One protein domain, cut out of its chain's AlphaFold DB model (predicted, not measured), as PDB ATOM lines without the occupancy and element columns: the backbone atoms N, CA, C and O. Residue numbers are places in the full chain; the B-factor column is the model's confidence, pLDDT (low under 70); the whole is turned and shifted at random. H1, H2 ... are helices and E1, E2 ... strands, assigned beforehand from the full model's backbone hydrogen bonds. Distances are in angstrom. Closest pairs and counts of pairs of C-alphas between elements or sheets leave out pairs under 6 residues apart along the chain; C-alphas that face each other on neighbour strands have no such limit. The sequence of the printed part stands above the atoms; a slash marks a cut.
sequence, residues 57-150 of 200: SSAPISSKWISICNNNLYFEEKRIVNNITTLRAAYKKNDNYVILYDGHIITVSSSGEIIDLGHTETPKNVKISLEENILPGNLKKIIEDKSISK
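AT A GLANCE: This is residues 57 to 150 of the 200 residues of an uncharacterized protein of Gammaproteobacteria bacterium (UniProt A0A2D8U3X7). Two antiparallel sheets, E1-E2-E3-E4 and E5-E6-E7-E8, stand face to face as a sandwich, and H1 covers the first sheet's other face. A long link, residues 120 to 136, runs from E8 back past E1 to H1. The printed part has 94 residues, with eight named strands and then one named helix, class mixed. It is compact, with a radius of gyration of the C-alphas of 12.5 A and spans of 34 by 26 by 24 A.

HOW THE PARTS SIT: E1, residues 57 to 61, E2, 64 to 69, E3, 72 to 75, and E4, 78 to 81, form a meander, each strand the antiparallel neighbour of the one before and each such pair a hairpin. Within hydrogen-bond range are N 59 and O 66, N 67 and O 74, and N 75 and O 78, each 2.9 A apart. E5, residues 87 to 93, E6, 96 to 101, E7, 104 to 108, and E8, 114 to 119, form a second meander of hairpins, twisted, with N 91 and O 98 at 3.0 A, N 99 and O 106 at 2.9 A, and N 105 and O 118 at 2.9 A. The closest C-alphas of E1 and E5, Ile 61 and Tyr 91, are 5.8 A apart. H1, residues 137 to 148, is on the first sheet at a height of 9.7 A, over E2 and E3, slantwise to the strands. Every O i to N i+4 pair in H1 is within hydrogen-bond range.

IN THESE COORDINATES: E1 begins at C-alpha 57 (22.002, -1.395, 1.333). E5 measures 17.3 A and H1 16.9 A, first to last C-alpha. H1 ends at C-alpha 148 (19.281, -15.059, -7.547).

THE WHOLE: The C-alphas farthest apart, Asn 125 and Ser 149, are 37.0 A apart. The printed part has no cut. The link E8 to H1 is long; the others are tight. Residues 121 to 127 and 133 have pLDDT under 70.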
ATOM      1  N   SER A  57      21.809  -2.719   0.741       90.12
ATOM      2  CA  SER A  57      22.002  -1.395   1.333       90.12
ATOM      3  C   SER A  57      21.039  -0.425   0.664       90.12
ATOM      4  O   SER A  57      21.022  -0.329  -0.566       90.12
ATOM      5  N   SER A  58      20.237   0.291   1.446       90.12
ATOM      6  CA  SER A  58      19.133   1.090   0.914       90.12
ATOM      7  C   SER A  58      19.062   2.470   1.547       90.12
ATOM      8  O   SER A  58      19.523   2.685   2.664       90.12
ATOM      9  N   ALA A  59      18.448   3.407   0.831       88.62
ATOM     10  CA  ALA A  59      18.096   4.717   1.360       88.62
ATOM     11  C   ALA A  59      16.707   5.141   0.854       88.62
ATOM     12  O   ALA A  59      16.365   4.882  -0.307       88.62
ATOM     13  N   PRO A  60      15.895   5.798   1.696       89.00
ATOM     14  CA  PRO A  60      14.659   6.412   1.244       89.00
ATOM     15  C   PRO A  60      14.964   7.709   0.481       89.00
ATOM     16  O   PRO A  60      15.756   8.543   0.915       89.00
ATOM     17  N   ILE A  61      14.294   7.906  -0.651       87.19
ATOM     18  CA  ILE A  61      14.294   9.142  -1.435       87.19
ATOM     19  C   ILE A  61      12.855   9.641  -1.511       87.19
ATOM     20  O   ILE A  61      12.059   9.174  -2.327       87.19
ATOM     21  N   SER A  62      12.512  10.624  -0.679       84.88
ATOM     22  CA  SER A  62      11.135  11.114  -0.549       84.88
ATOM     23  C   SER A  62      10.172   9.970  -0.183       84.88
ATOM     24  O   SER A  62      10.140   9.563   0.971       84.88
ATOM     25  N   SER A  63       9.393   9.447  -1.135       85.19
ATOM     26  CA  SER A  63       8.419   8.363  -0.929       85.19
ATOM     27  C   SER A  63       8.808   7.037  -1.594       85.19
ATOM     28  O   SER A  63       7.987   6.121  -1.647       85.19
ATOM     29  N   LYS A  64      10.027   6.945  -2.134       90.25
ATOM     30  CA  LYS A  64      10.527   5.784  -2.877       90.25
ATOM     31  C   LYS A  64      11.856   5.289  -2.313       90.25
ATOM     32  O   LYS A  64      12.534   6.024  -1.602       90.25
ATOM     33  N   TRP A  65      12.247   4.068  -2.645       91.00
ATOM     34  CA  TRP A  65      13.485   3.446  -2.184       91.00
ATOM     35  C   TRP A  65      14.508   3.308  -3.300       91.00
ATOM     36  O   TRP A  65      14.203   2.839  -4.397       91.00
ATOM     37  N   ILE A  66      15.754   3.636  -2.968       92.31
ATOM     38  CA  ILE A  66      16.916   3.218  -3.742       92.31
ATOM     39  C   ILE A  66      17.655   2.137  -2.975       92.31
ATOM     40  O   ILE A  66      17.831   2.238  -1.762       92.31
ATOM     41  N   SER A  67      18.046   1.081  -3.676       92.50
ATOM     42  CA  SER A  67      18.705  -0.073  -3.073       92.50
ATOM     43  C   SER A  67      19.871  -0.531  -3.930       92.50
ATOM     44  O   SER A  67      19.797  -0.516  -5.157       92.50
ATOM     45  N   ILE A  68      20.942  -0.970  -3.283       91.06
ATOM     46  CA  ILE A  68      22.088  -1.606  -3.923       91.06
ATOM     47  C   ILE A  68      22.143  -3.060  -3.482       91.06
ATOM     48  O   ILE A  68      22.012  -3.363  -2.299       91.06
ATOM     49  N   CYS A  69      22.346  -3.948  -4.450       90.06
ATOM     50  CA  CYS A  69      22.490  -5.384  -4.246       90.06
ATOM     51  C   CYS A  69      23.487  -5.933  -5.274       90.06
ATOM     52  O   CYS A  69      23.248  -5.837  -6.481       90.06
ATOM     53  N   ASN A  70      24.619  -6.484  -4.817       87.69
ATOM     54  CA  ASN A  70      25.714  -6.976  -5.673       87.69
ATOM     55  C   ASN A  70      26.123  -5.965  -6.762       87.69
ATOM     56  O   ASN A  70      26.111  -6.294  -7.946       87.69
ATOM     57  N   ASN A  71      26.384  -4.710  -6.376       89.12
ATOM     58  CA  ASN A  71      26.724  -3.620  -7.301       89.12
ATOM     59  C   ASN A  71      25.636  -3.303  -8.346       89.12
ATOM     60  O   ASN A  71      25.880  -2.540  -9.271       89.12
ATOM     61  N   ASN A  72      24.427  -3.848  -8.236       91.19
ATOM     62  CA  ASN A  72      23.305  -3.443  -9.073       91.19
ATOM     63  C   ASN A  72      22.460  -2.422  -8.321       91.19
ATOM     64  O   ASN A  72      22.153  -2.606  -7.142       91.19
ATOM     65  N   LEU A  73      22.076  -1.366  -9.027       91.56
ATOM     66  CA  LEU A  73      21.232  -0.299  -8.524       91.56
ATOM     67  C   LEU A  73      19.768  -0.601  -8.836       91.56
ATOM     68  O   LEU A  73      19.388  -0.795  -9.997       91.56
ATOM     69  N   TYR A  74      18.946  -0.585  -7.798       92.19
ATOM     70  CA  TYR A  74      17.508  -0.782  -7.860       92.19
ATOM     71  C   TYR A  74      16.790   0.493  -7.433       92.19
ATOM     72  O   TYR A  74      17.140   1.112  -6.427       92.19
ATOM     73  N   PHE A  75      15.768   0.855  -8.200       92.56
ATOM     74  CA  PHE A  75      14.764   1.838  -7.826       92.56
ATOM     75  C   PHE A  75      13.461   1.076  -7.584       92.56
ATOM     76  O   PHE A  75      12.951   0.433  -8.505       92.56
ATOM     77  N   GLU A  76      12.966   1.090  -6.346       91.00
ATOM     78  CA  GLU A  76      11.951   0.133  -5.882       91.00
ATOM     79  C   GLU A  76      12.375  -1.311  -6.227       91.00
ATOM     80  O   GLU A  76      13.496  -1.722  -5.924       91.00
ATOM     81  N   GLU A  77      11.514  -2.105  -6.871       89.62
ATOM     82  CA  GLU A  77      11.850  -3.459  -7.307       89.62
ATOM     83  C   GLU A  77      12.574  -3.528  -8.663       89.62
ATOM     84  O   GLU A  77      12.935  -4.626  -9.116       89.62
ATOM     85  N   LYS A  78      12.714  -2.407  -9.380       89.81
ATOM     86  CA  LYS A  78      13.220  -2.389 -10.756       89.81
ATOM     87  C   LYS A  78      14.715  -2.109 -10.757       89.81
ATOM     88  O   LYS A  78      15.180  -1.090 -10.259       89.81
ATOM     89  N   ARG A  79      15.484  -3.021 -11.354       90.62
ATOM     90  CA  ARG A  79      16.916  -2.816 -11.584       90.62
ATOM     91  C   ARG A  79      17.101  -1.779 -12.687       90.62
ATOM     92  O   ARG A  79      16.576  -1.974 -13.782       90.62
ATOM     93  N   ILE A  80      17.854  -0.725 -12.398       91.56
ATOM     94  CA  ILE A  80      18.078   0.394 -13.316       91.56
ATOM     95  C   ILE A  80      19.492   0.354 -13.901       91.56
ATOM     96  O   ILE A  80      19.658   0.553 -15.099       91.56
ATOM     97  N   VAL A  81      20.504   0.051 -13.081       89.94
ATOM     98  CA  VAL A  81      21.916   0.054 -13.497       89.94
ATOM     99  C   VAL A  81      22.632  -1.172 -12.941       89.94
ATOM    100  O   VAL A  81      22.335  -1.620 -11.833       89.94
ATOM    101  N   ASN A  82      23.590  -1.703 -13.701       89.94
ATOM    102  CA  ASN A  82      24.440  -2.814 -13.281       89.94
ATOM    103  C   ASN A  82      25.863  -2.325 -12.995       89.94
ATOM    104  O   ASN A  82      26.330  -1.395 -13.645       89.94
ATOM    105  N   ASN A  83      26.565  -3.029 -12.107       87.19
ATOM    106  CA  ASN A  83      27.995  -2.848 -11.832       87.19
ATOM    107  C   ASN A  83      28.393  -1.430 -11.385       87.19
ATOM    108  O   ASN A  83      29.428  -0.917 -11.804       87.19
ATOM    109  N   ILE A  84      27.593  -0.810 -10.518       88.88
ATOM    110  CA  ILE A  84      27.936   0.469  -9.905       88.88
ATOM    111  C   ILE A  84      28.993   0.299  -8.808       88.88
ATOM    112  O   ILE A  84      28.940  -0.647  -8.015       88.88
ATOM    113  N   THR A  85      29.943   1.226  -8.727       84.69
ATOM    114  CA  THR A  85      30.979   1.234  -7.678       84.69
ATOM    115  C   THR A  85      30.638   2.193  -6.547       84.69
ATOM    116  O   THR A  85      30.857   1.890  -5.376       84.69
ATOM    117  N   THR A  86      30.056   3.341  -6.883       83.31
ATOM    118  CA  THR A  86      29.742   4.421  -5.958       83.31
ATOM    119  C   THR A  86      28.379   5.011  -6.284       83.31
ATOM    120  O   THR A  86      28.130   5.473  -7.395       83.31
ATOM    121  N   LEU A  87      27.501   5.049  -5.285       86.00
ATOM    122  CA  LEU A  87      26.295   5.865  -5.316       86.00
ATOM    123  C   LEU A  87      26.585   7.143  -4.535       86.00
ATOM    124  O   LEU A  87      26.869   7.091  -3.341       86.00
ATOM    125  N   ARG A  88      26.565   8.289  -5.215       86.25
ATOM    126  CA  ARG A  88      26.909   9.571  -4.593       86.25
ATOM    127  C   ARG A  88      25.679  10.251  -4.030       86.25
ATOM    128  O   ARG A  88      25.666  10.610  -2.861       86.25
ATOM    129  N   ALA A  89      24.641  10.396  -4.839       84.88
ATOM    130  CA  ALA A  89      23.441  11.108  -4.437       84.88
ATOM    131  C   ALA A  89      22.220  10.545  -5.146       84.88
ATOM    132  O   ALA A  89      22.310  10.063  -6.273       84.88
ATOM    133  N   ALA A  90      21.070  10.656  -4.497       88.00
ATOM    134  CA  ALA A  90      19.797  10.390  -5.127       88.00
ATOM    135  C   ALA A  90      18.731  11.282  -4.488       88.00
ATOM    136  O   ALA A  90      18.626  11.346  -3.264       88.00
ATOM    137  N   TYR A  91      17.987  12.023  -5.303       87.94
ATOM    138  CA  TYR A  91      16.996  12.988  -4.827       87.94
ATOM    139  C   TYR A  91      15.849  13.145  -5.822       87.94
ATOM    140  O   TYR A  91      15.980  12.865  -7.014       87.94
ATOM    141  N   LYS A  92      14.702  13.605  -5.326       89.19
ATOM    142  CA  LYS A  92      13.535  13.909  -6.154       89.19
ATOM    143  C   LYS A  92      13.659  15.324  -6.733       89.19
ATOM    144  O   LYS A  92      13.955  16.265  -6.000       89.19
ATOM    145  N   LYS A  93      13.421  15.476  -8.036       87.62
ATOM    146  CA  LYS A  93      13.350  16.752  -8.760       87.62
ATOM    147  C   LYS A  93      12.049  16.779  -9.567       87.62
ATOM    148  O   LYS A  93      11.926  16.070 -10.564       87.62
ATOM    149  N   ASN A  94      11.097  17.612  -9.147       87.06
ATOM    150  CA  ASN A  94       9.728  17.640  -9.678       87.06
ATOM    151  C   ASN A  94       9.069  16.250  -9.550       87.06
ATOM    152  O   ASN A  94       9.025  15.715  -8.445       87.06
ATOM    153  N   ASP A  95       8.623  15.647 -10.653       87.69
ATOM    154  CA  ASP A  95       8.037  14.296 -10.678       87.69
ATOM    155  C   ASP A  95       9.050  13.176 -10.954       87.69
ATOM    156  O   ASP A  95       8.700  11.994 -10.926       87.69
ATOM    157  N   ASN A  96      10.318  13.537 -11.162       90.88
ATOM    158  CA  ASN A  96      11.385  12.608 -11.509       90.88
ATOM    159  C   ASN A  96      12.380  12.431 -10.359       90.88
ATOM    160  O   ASN A  96      12.503  13.260  -9.455       90.88
ATOM    161  N   TYR A  97      13.130  11.341 -10.419       91.00
ATOM    162  CA  TYR A  97      14.189  10.989  -9.489       91.00
ATOM    163  C   TYR A  97      15.519  11.095 -10.210       91.00
ATOM    164  O   TYR A  97      15.716  10.492 -11.260       91.00
ATOM    165  N   VAL A  98      16.431  11.873  -9.647       90.19
ATOM    166  CA  VAL A  98      17.775  12.054 -10.180       90.19
ATOM    167  C   VAL A  98      18.725  11.255  -9.311       90.19
ATOM    168  O   VAL A  98      18.754  11.435  -8.091       90.19
ATOM    169  N   ILE A  99      19.500  10.376  -9.935       91.25
ATOM    170  CA  ILE A  99      20.462   9.516  -9.260       91.25
ATOM    171  C   ILE A  99      21.843   9.760  -9.864       91.25
ATOM    172  O   ILE A  99      22.011   9.766 -11.080       91.25
ATOM    173  N   LEU A 100      22.835   9.949  -8.999       89.69
ATOM    174  CA  LEU A 100      24.229  10.138  -9.363       89.69
ATOM    175  C   LEU A 100      25.049   8.948  -8.879       89.69
ATOM    176  O   LEU A 100      25.191   8.727  -7.672       89.69
ATOM    177  N   TYR A 101      25.627   8.217  -9.822       89.19
ATOM    178  CA  TYR A 101      26.473   7.055  -9.567       89.19
ATOM    179  C   TYR A 101      27.683   7.098 -10.499       89.19
ATOM    180  O   TYR A 101      27.545   7.489 -11.649       89.19
ATOM    181  N   ASP A 102      28.879   6.745 -10.028       86.31
ATOM    182  CA  ASP A 102      30.096   6.613 -10.860       86.31
ATOM    183  C   ASP A 102      30.374   7.755 -11.863       86.31
ATOM    184  O   ASP A 102      30.846   7.517 -12.971       86.31
ATOM    185  N   GLY A 103      30.049   9.008 -11.517       84.06
ATOM    186  CA  GLY A 103      30.213  10.157 -12.429       84.06
ATOM    187  C   GLY A 103      29.162  10.263 -13.548       84.06
ATOM    188  O   GLY A 103      29.283  11.090 -14.448       84.06
ATOM    189  N   HIS A 104      28.114   9.450 -13.482       87.75
ATOM    190  CA  HIS A 104      26.945   9.487 -14.349       87.75
ATOM    191  C   HIS A 104      25.748  10.052 -13.592       87.75
ATOM    192  O   HIS A 104      25.642   9.938 -12.366       87.75
ATOM    193  N   ILE A 105      24.838  10.657 -14.345       89.94
ATOM    194  CA  ILE A 105      23.539  11.113 -13.872       89.94
ATOM    195  C   ILE A 105      22.463  10.368 -14.646       89.94
ATOM    196  O   ILE A 105      22.494  10.296 -15.873       89.94
ATOM    197  N   ILE A 106      21.511   9.803 -13.917       91.75
ATOM    198  CA  ILE A 106      20.345   9.153 -14.496       91.75
ATOM    199  C   ILE A 106      19.088   9.784 -13.923       91.75
ATOM    200  O   ILE A 106      18.958   9.961 -12.709       91.75
ATOM    201  N   THR A 107      18.169  10.128 -14.814       91.12
ATOM    202  CA  THR A 107      16.849  10.627 -14.445       91.12
ATOM    203  C   THR A 107      15.839   9.522 -14.681       91.12
ATOM    204  O   THR A 107      15.723   8.990 -15.784       91.12
ATOM    205  N   VAL A 108      15.107   9.176 -13.633       93.00
ATOM    206  CA  VAL A 108      14.142   8.083 -13.608       93.00
ATOM    207  C   VAL A 108      12.760   8.650 -13.291       93.00
ATOM    208  O   VAL A 108      12.620   9.516 -12.429       93.00
ATOM    209  N   SER A 109      11.728   8.181 -13.981       91.31
ATOM    210  CA  SER A 109      10.339   8.533 -13.687       91.31
ATOM    211  C   SER A 109       9.881   7.955 -12.339       91.31
ATOM    212  O   SER A 109      10.500   7.055 -11.766       91.31
ATOM    213  N   SER A 110       8.718   8.389 -11.857       87.38
ATOM    214  CA  SER A 110       8.047   7.764 -10.709       87.38
ATOM    215  C   SER A 110       7.687   6.281 -10.913       87.38
ATOM    216  O   SER A 110       7.534   5.559  -9.923       87.38
ATOM    217  N   SER A 111       7.598   5.817 -12.168       86.06
ATOM    218  CA  SER A 111       7.379   4.413 -12.554       86.06
ATOM    219  C   SER A 111       8.673   3.595 -12.696       86.06
ATOM    220  O   SER A 111       8.617   2.395 -12.968       86.06
ATOM    221  N   GLY A 112       9.849   4.204 -12.510       85.31
ATOM    222  CA  GLY A 112      11.130   3.513 -12.670       85.31
ATOM    223  C   GLY A 112      11.614   3.428 -14.124       85.31
ATOM    224  O   GLY A 112      12.437   2.573 -14.453       85.31
ATOM    225  N   GLU A 113      11.074   4.225 -15.044       88.81
ATOM    226  CA  GLU A 113      11.564   4.309 -16.425       88.81
ATOM    227  C   GLU A 113      12.700   5.313 -16.540       88.81
ATOM    228  O   GLU A 113      12.658   6.381 -15.938       88.81
ATOM    229  N   ILE A 114      13.730   4.950 -17.299       90.56
ATOM    230  CA  ILE A 114      14.878   5.818 -17.530       90.56
ATOM    231  C   ILE A 114      14.449   6.864 -18.555       90.56
ATOM    232  O   ILE A 114      14.150   6.518 -19.694       90.56
ATOM    233  N   ILE A 115      14.393   8.121 -18.126       91.19
ATOM    234  CA  ILE A 115      14.016   9.258 -18.969       91.19
ATOM    235  C   ILE A 115      15.254   9.821 -19.660       91.19
ATOM    236  O   ILE A 115      15.201  10.146 -20.840       91.19
ATOM    237  N   ASP A 116      16.356   9.950 -18.919       88.31
ATOM    238  CA  ASP A 116      17.576  10.580 -19.414       88.31
ATOM    239  C   ASP A 116      18.829   9.989 -18.755       88.31
ATOM    240  O   ASP A 116      18.798   9.570 -17.590       88.31
ATOM    241  N   LEU A 117      19.924   9.968 -19.515       88.50
ATOM    242  CA  LEU A 117      21.237   9.447 -19.146       88.50
ATOM    243  C   LEU A 117      22.309  10.437 -19.598       88.50
ATOM    244  O   LEU A 117      22.437  10.726 -20.784       88.50
ATOM    245  N   GLY A 118      23.124  10.900 -18.656       85.75
ATOM    246  CA  GLY A 118      24.213  11.824 -18.942       85.75
ATOM    247  C   GLY A 118      25.469  11.535 -18.131       85.75
ATOM    248  O   GLY A 118      25.477  10.750 -17.179       85.75
ATOM    249  N   HIS A 119      26.539  12.233 -18.489       81.62
ATOM    250  CA  HIS A 119      27.747  12.331 -17.677       81.62
ATOM    251  C   HIS A 119      27.687  13.616 -16.860       81.62
ATOM    252  O   HIS A 119      27.204  14.643 -17.338       81.62
ATOM    253  N   THR A 120      28.167  13.579 -15.622       72.25
ATOM    254  CA  THR A 120      28.198  14.774 -14.784       72.25
ATOM    255  C   THR A 120      29.502  14.857 -14.012       72.25
ATOM    256  O   THR A 120      29.942  13.894 -13.377       72.25
ATOM    257  N   GLU A 121      30.117  16.038 -14.035       60.38
ATOM    258  CA  GLU A 121      31.133  16.373 -13.052       60.38
ATOM    259  C   GLU A 121      30.452  16.461 -11.689       60.38
ATOM    260  O   GLU A 121      29.535  17.242 -11.447       60.38
ATOM    261  N   THR A 122      30.861  15.563 -10.809       53.88
ATOM    262  CA  THR A 122      30.147  15.241  -9.582       53.88
ATOM    263  C   THR A 122      29.945  16.483  -8.702       53.88
ATOM    264  O   THR A 122      30.950  17.067  -8.283       53.88
ATOM    265  N   PRO A 123      28.709  16.866  -8.329       55.19
ATOM    266  CA  PRO A 123      28.515  17.870  -7.293       55.19
ATOM    267  C   PRO A 123      29.127  17.342  -5.988       55.19
ATOM    268  O   PRO A 123      28.723  16.300  -5.471       55.19
ATOM    269  N   LYS A 124      30.145  18.039  -5.467       55.75
ATOM    270  CA  LYS A 124      30.975  17.594  -4.328       55.75
ATOM    271  C   LYS A 124      30.212  17.407  -3.005       55.75
ATOM    272  O   LYS A 124      30.749  16.776  -2.099       55.75
ATOM    273  N   ASN A 125      28.983  17.917  -2.890       57.44
ATOM    274  CA  ASN A 125      28.373  18.206  -1.587       57.44
ATOM    275  C   ASN A 125      27.128  17.380  -1.232       57.44
ATOM    276  O   ASN A 125      26.532  17.631  -0.190       57.44
ATOM    277  N   VAL A 126      26.725  16.396  -2.041       64.19
ATOM    278  CA  VAL A 126      25.594  15.521  -1.693       64.19
ATOM    279  C   VAL A 126      26.093  14.085  -1.611       64.19
ATOM    280  O   VAL A 126      26.466  13.502  -2.626       64.19
ATOM    281  N   LYS A 127      26.139  13.547  -0.389       67.75
ATOM    282  CA  LYS A 127      26.396  12.131  -0.106       67.75
ATOM    283  C   LYS A 127      25.128  11.520   0.472       67.75
ATOM    284  O   LYS A 127      24.641  11.993   1.495       67.75
ATOM    285  N   ILE A 128      24.598  10.493  -0.183       78.62
ATOM    286  CA  ILE A 128      23.533   9.667   0.384       78.62
ATOM    287  C   ILE A 128      24.163   8.613   1.298       78.62
ATOM    288  O   ILE A 128      25.066   7.886   0.884       78.62
ATOM    289  N   SER A 129      23.713   8.550   2.548       76.56
ATOM    290  CA  SER A 129      24.073   7.459   3.453       76.56
ATOM    291  C   SER A 129      23.150   6.284   3.160       76.56
ATOM    292  O   SER A 129      21.945   6.373   3.377       76.56
ATOM    293  N   LEU A 130      23.710   5.210   2.611       79.31
ATOM    294  CA  LEU A 130      23.006   3.940   2.497       79.31
ATOM    295  C   LEU A 130      23.113   3.223   3.832       79.31
ATOM    296  O   LEU A 130      24.216   3.048   4.349       79.31
ATOM    297  N   GLU A 131      21.980   2.788   4.355       78.25
ATOM    298  CA  GLU A 131      21.941   2.007   5.578       78.25
ATOM    299  C   GLU A 131      21.474   0.581   5.259       78.25
ATOM    300  O   GLU A 131      20.663   0.329   4.359       78.25
ATOM    301  N   GLU A 132      22.045  -0.393   5.960       76.69
ATOM    302  CA  GLU A 132      21.717  -1.799   5.751       76.69
ATOM    303  C   GLU A 132      20.395  -2.164   6.435       76.69
ATOM    304  O   GLU A 132      20.099  -1.718   7.540       76.69
ATOM    305  N   ASN A 133      19.610  -3.044   5.804       67.94
ATOM    306  CA  ASN A 133      18.432  -3.695   6.403       67.94
ATOM    307  C   ASN A 133      17.247  -2.802   6.832       67.94
ATOM    308  O   ASN A 133      16.356  -3.290   7.523       67.94
ATOM    309  N   ILE A 134      17.159  -1.552   6.380       80.56
ATOM    310  CA  ILE A 134      15.997  -0.676   6.671       80.56
ATOM    311  C   ILE A 134      14.881  -0.794   5.623       80.56
ATOM    312  O   ILE A 134      13.778  -0.276   5.789       80.56
ATOM    313  N   LEU A 135      15.148  -1.525   4.544       81.56
ATOM    314  CA  LEU A 135      14.198  -1.728   3.464       81.56
ATOM    315  C   LEU A 135      12.947  -2.496   3.947       81.56
ATOM    316  O   LEU A 135      13.091  -3.512   4.640       81.56
ATOM    317  N   PRO A 136      11.726  -2.094   3.538       84.62
ATOM    318  CA  PRO A 136      10.510  -2.838   3.848       84.62
ATOM    319  C   PRO A 136      10.626  -4.317   3.458       84.62
ATOM    320  O   PRO A 136      11.083  -4.647   2.361       84.62
ATOM    321  N   GLY A 137      10.167  -5.218   4.333       82.81
ATOM    322  CA  GLY A 137      10.388  -6.664   4.185       82.81
ATOM    323  C   GLY A 137       9.885  -7.265   2.865       82.81
ATOM    324  O   GLY A 137      10.519  -8.169   2.323       82.81
ATOM    325  N   ASN A 138       8.790  -6.737   2.304       87.81
ATOM    326  CA  ASN A 138       8.284  -7.171   0.997       87.81
ATOM    327  C   ASN A 138       9.270  -6.827  -0.134       87.81
ATOM    328  O   ASN A 138       9.648  -7.686  -0.927       87.81
ATOM    329  N   LEU A 139       9.756  -5.585  -0.154       87.12
ATOM    330  CA  LEU A 139      10.680  -5.110  -1.177       87.12
ATOM    331  C   LEU A 139      12.039  -5.813  -1.076       87.12
ATOM    332  O   LEU A 139      12.590  -6.236  -2.093       87.12
ATOM    333  N   LYS A 140      12.522  -6.043   0.154       89.38
ATOM    334  CA  LYS A 140      13.713  -6.859   0.423       89.38
ATOM    335  C   LYS A 140      13.601  -8.236  -0.231       89.38
ATOM    336  O   LYS A 140      14.470  -8.611  -1.014       89.38
ATOM    337  N   LYS A 141      12.500  -8.952   0.013       88.81
ATOM    338  CA  LYS A 141      12.275 -10.291  -0.548       88.81
ATOM    339  C   LYS A 141      12.271 -10.291  -2.080       88.81
ATOM    340  O   LYS A 141      12.849 -11.192  -2.680       88.81
ATOM    341  N   ILE A 142      11.655  -9.289  -2.711       89.88
ATOM    342  CA  ILE A 142      11.597  -9.179  -4.177       89.88
ATOM    343  C   ILE A 142      12.990  -8.934  -4.777       89.88
ATOM    344  O   ILE A 142      13.337  -9.546  -5.787       89.88
ATOM    345  N   ILE A 143      13.793  -8.050  -4.177       89.69
ATOM    346  CA  ILE A 143      15.149  -7.752  -4.662       89.69
ATOM    347  C   ILE A 143      16.063  -8.970  -4.489       89.69
ATOM    348  O   ILE A 143      16.769  -9.332  -5.434       89.69
ATOM    349  N   GLU A 144      16.011  -9.640  -3.333       90.00
ATOM    350  CA  GLU A 144      16.767 -10.875  -3.087       90.00
ATOM    351  C   GLU A 144      16.407 -11.958  -4.112       90.00
ATOM    352  O   GLU A 144      17.297 -12.542  -4.732       90.00
ATOM    353  N   ASP A 145      15.114 -12.183  -4.350       89.75
ATOM    354  CA  ASP A 145      14.624 -13.173  -5.310       89.75
ATOM    355  C   ASP A 145      15.116 -12.883  -6.736       89.75
ATOM    356  O   ASP A 145      15.733 -13.737  -7.386       89.75
ATOM    357  N   LYS A 146      14.952 -11.631  -7.190       88.38
ATOM    358  CA  LYS A 146      15.442 -11.180  -8.500       88.38
ATOM    359  C   LYS A 146      16.955 -11.329  -8.629       88.38
ATOM    360  O   LYS A 146      17.416 -11.690  -9.713       88.38
ATOM    361  N   SER A 147      17.717 -11.080  -7.562       86.88
ATOM    362  CA  SER A 147      19.181 -11.191  -7.577       86.88
ATOM    363  C   SER A 147      19.675 -12.619  -7.848       86.88
ATOM    364  O   SER A 147      20.699 -12.786  -8.505       86.88
ATOM    365  N   ILE A 148      18.921 -13.636  -7.411       89.12
ATOM    366  CA  ILE A 148      19.281 -15.059  -7.547       89.12
ATOM    367  C   ILE A 148      18.667 -15.684  -8.812       89.12
ATOM    368  O   ILE A 148      19.254 -16.579  -9.419       89.12
ATOM    369  N   SER A 149      17.496 -15.204  -9.243       84.44
ATOM    370  CA  SER A 149      16.711 -15.761 -10.362       84.44
ATOM    371  C   SER A 149      17.450 -15.905 -11.702       84.44
ATOM    372  O   SER A 149      16.962 -16.588 -12.597       84.44
ATOM    373  N   LYS A 150      18.613 -15.260 -11.869       85.00
ATOM    374  CA  LYS A 150      19.429 -15.293 -13.094       85.00
ATOM    375  C   LYS A 150      20.861 -15.781 -12.861       85.00
ATOM    376  O   LYS A 150      21.750 -15.482 -13.652       85.00
TER     377      LYS A 150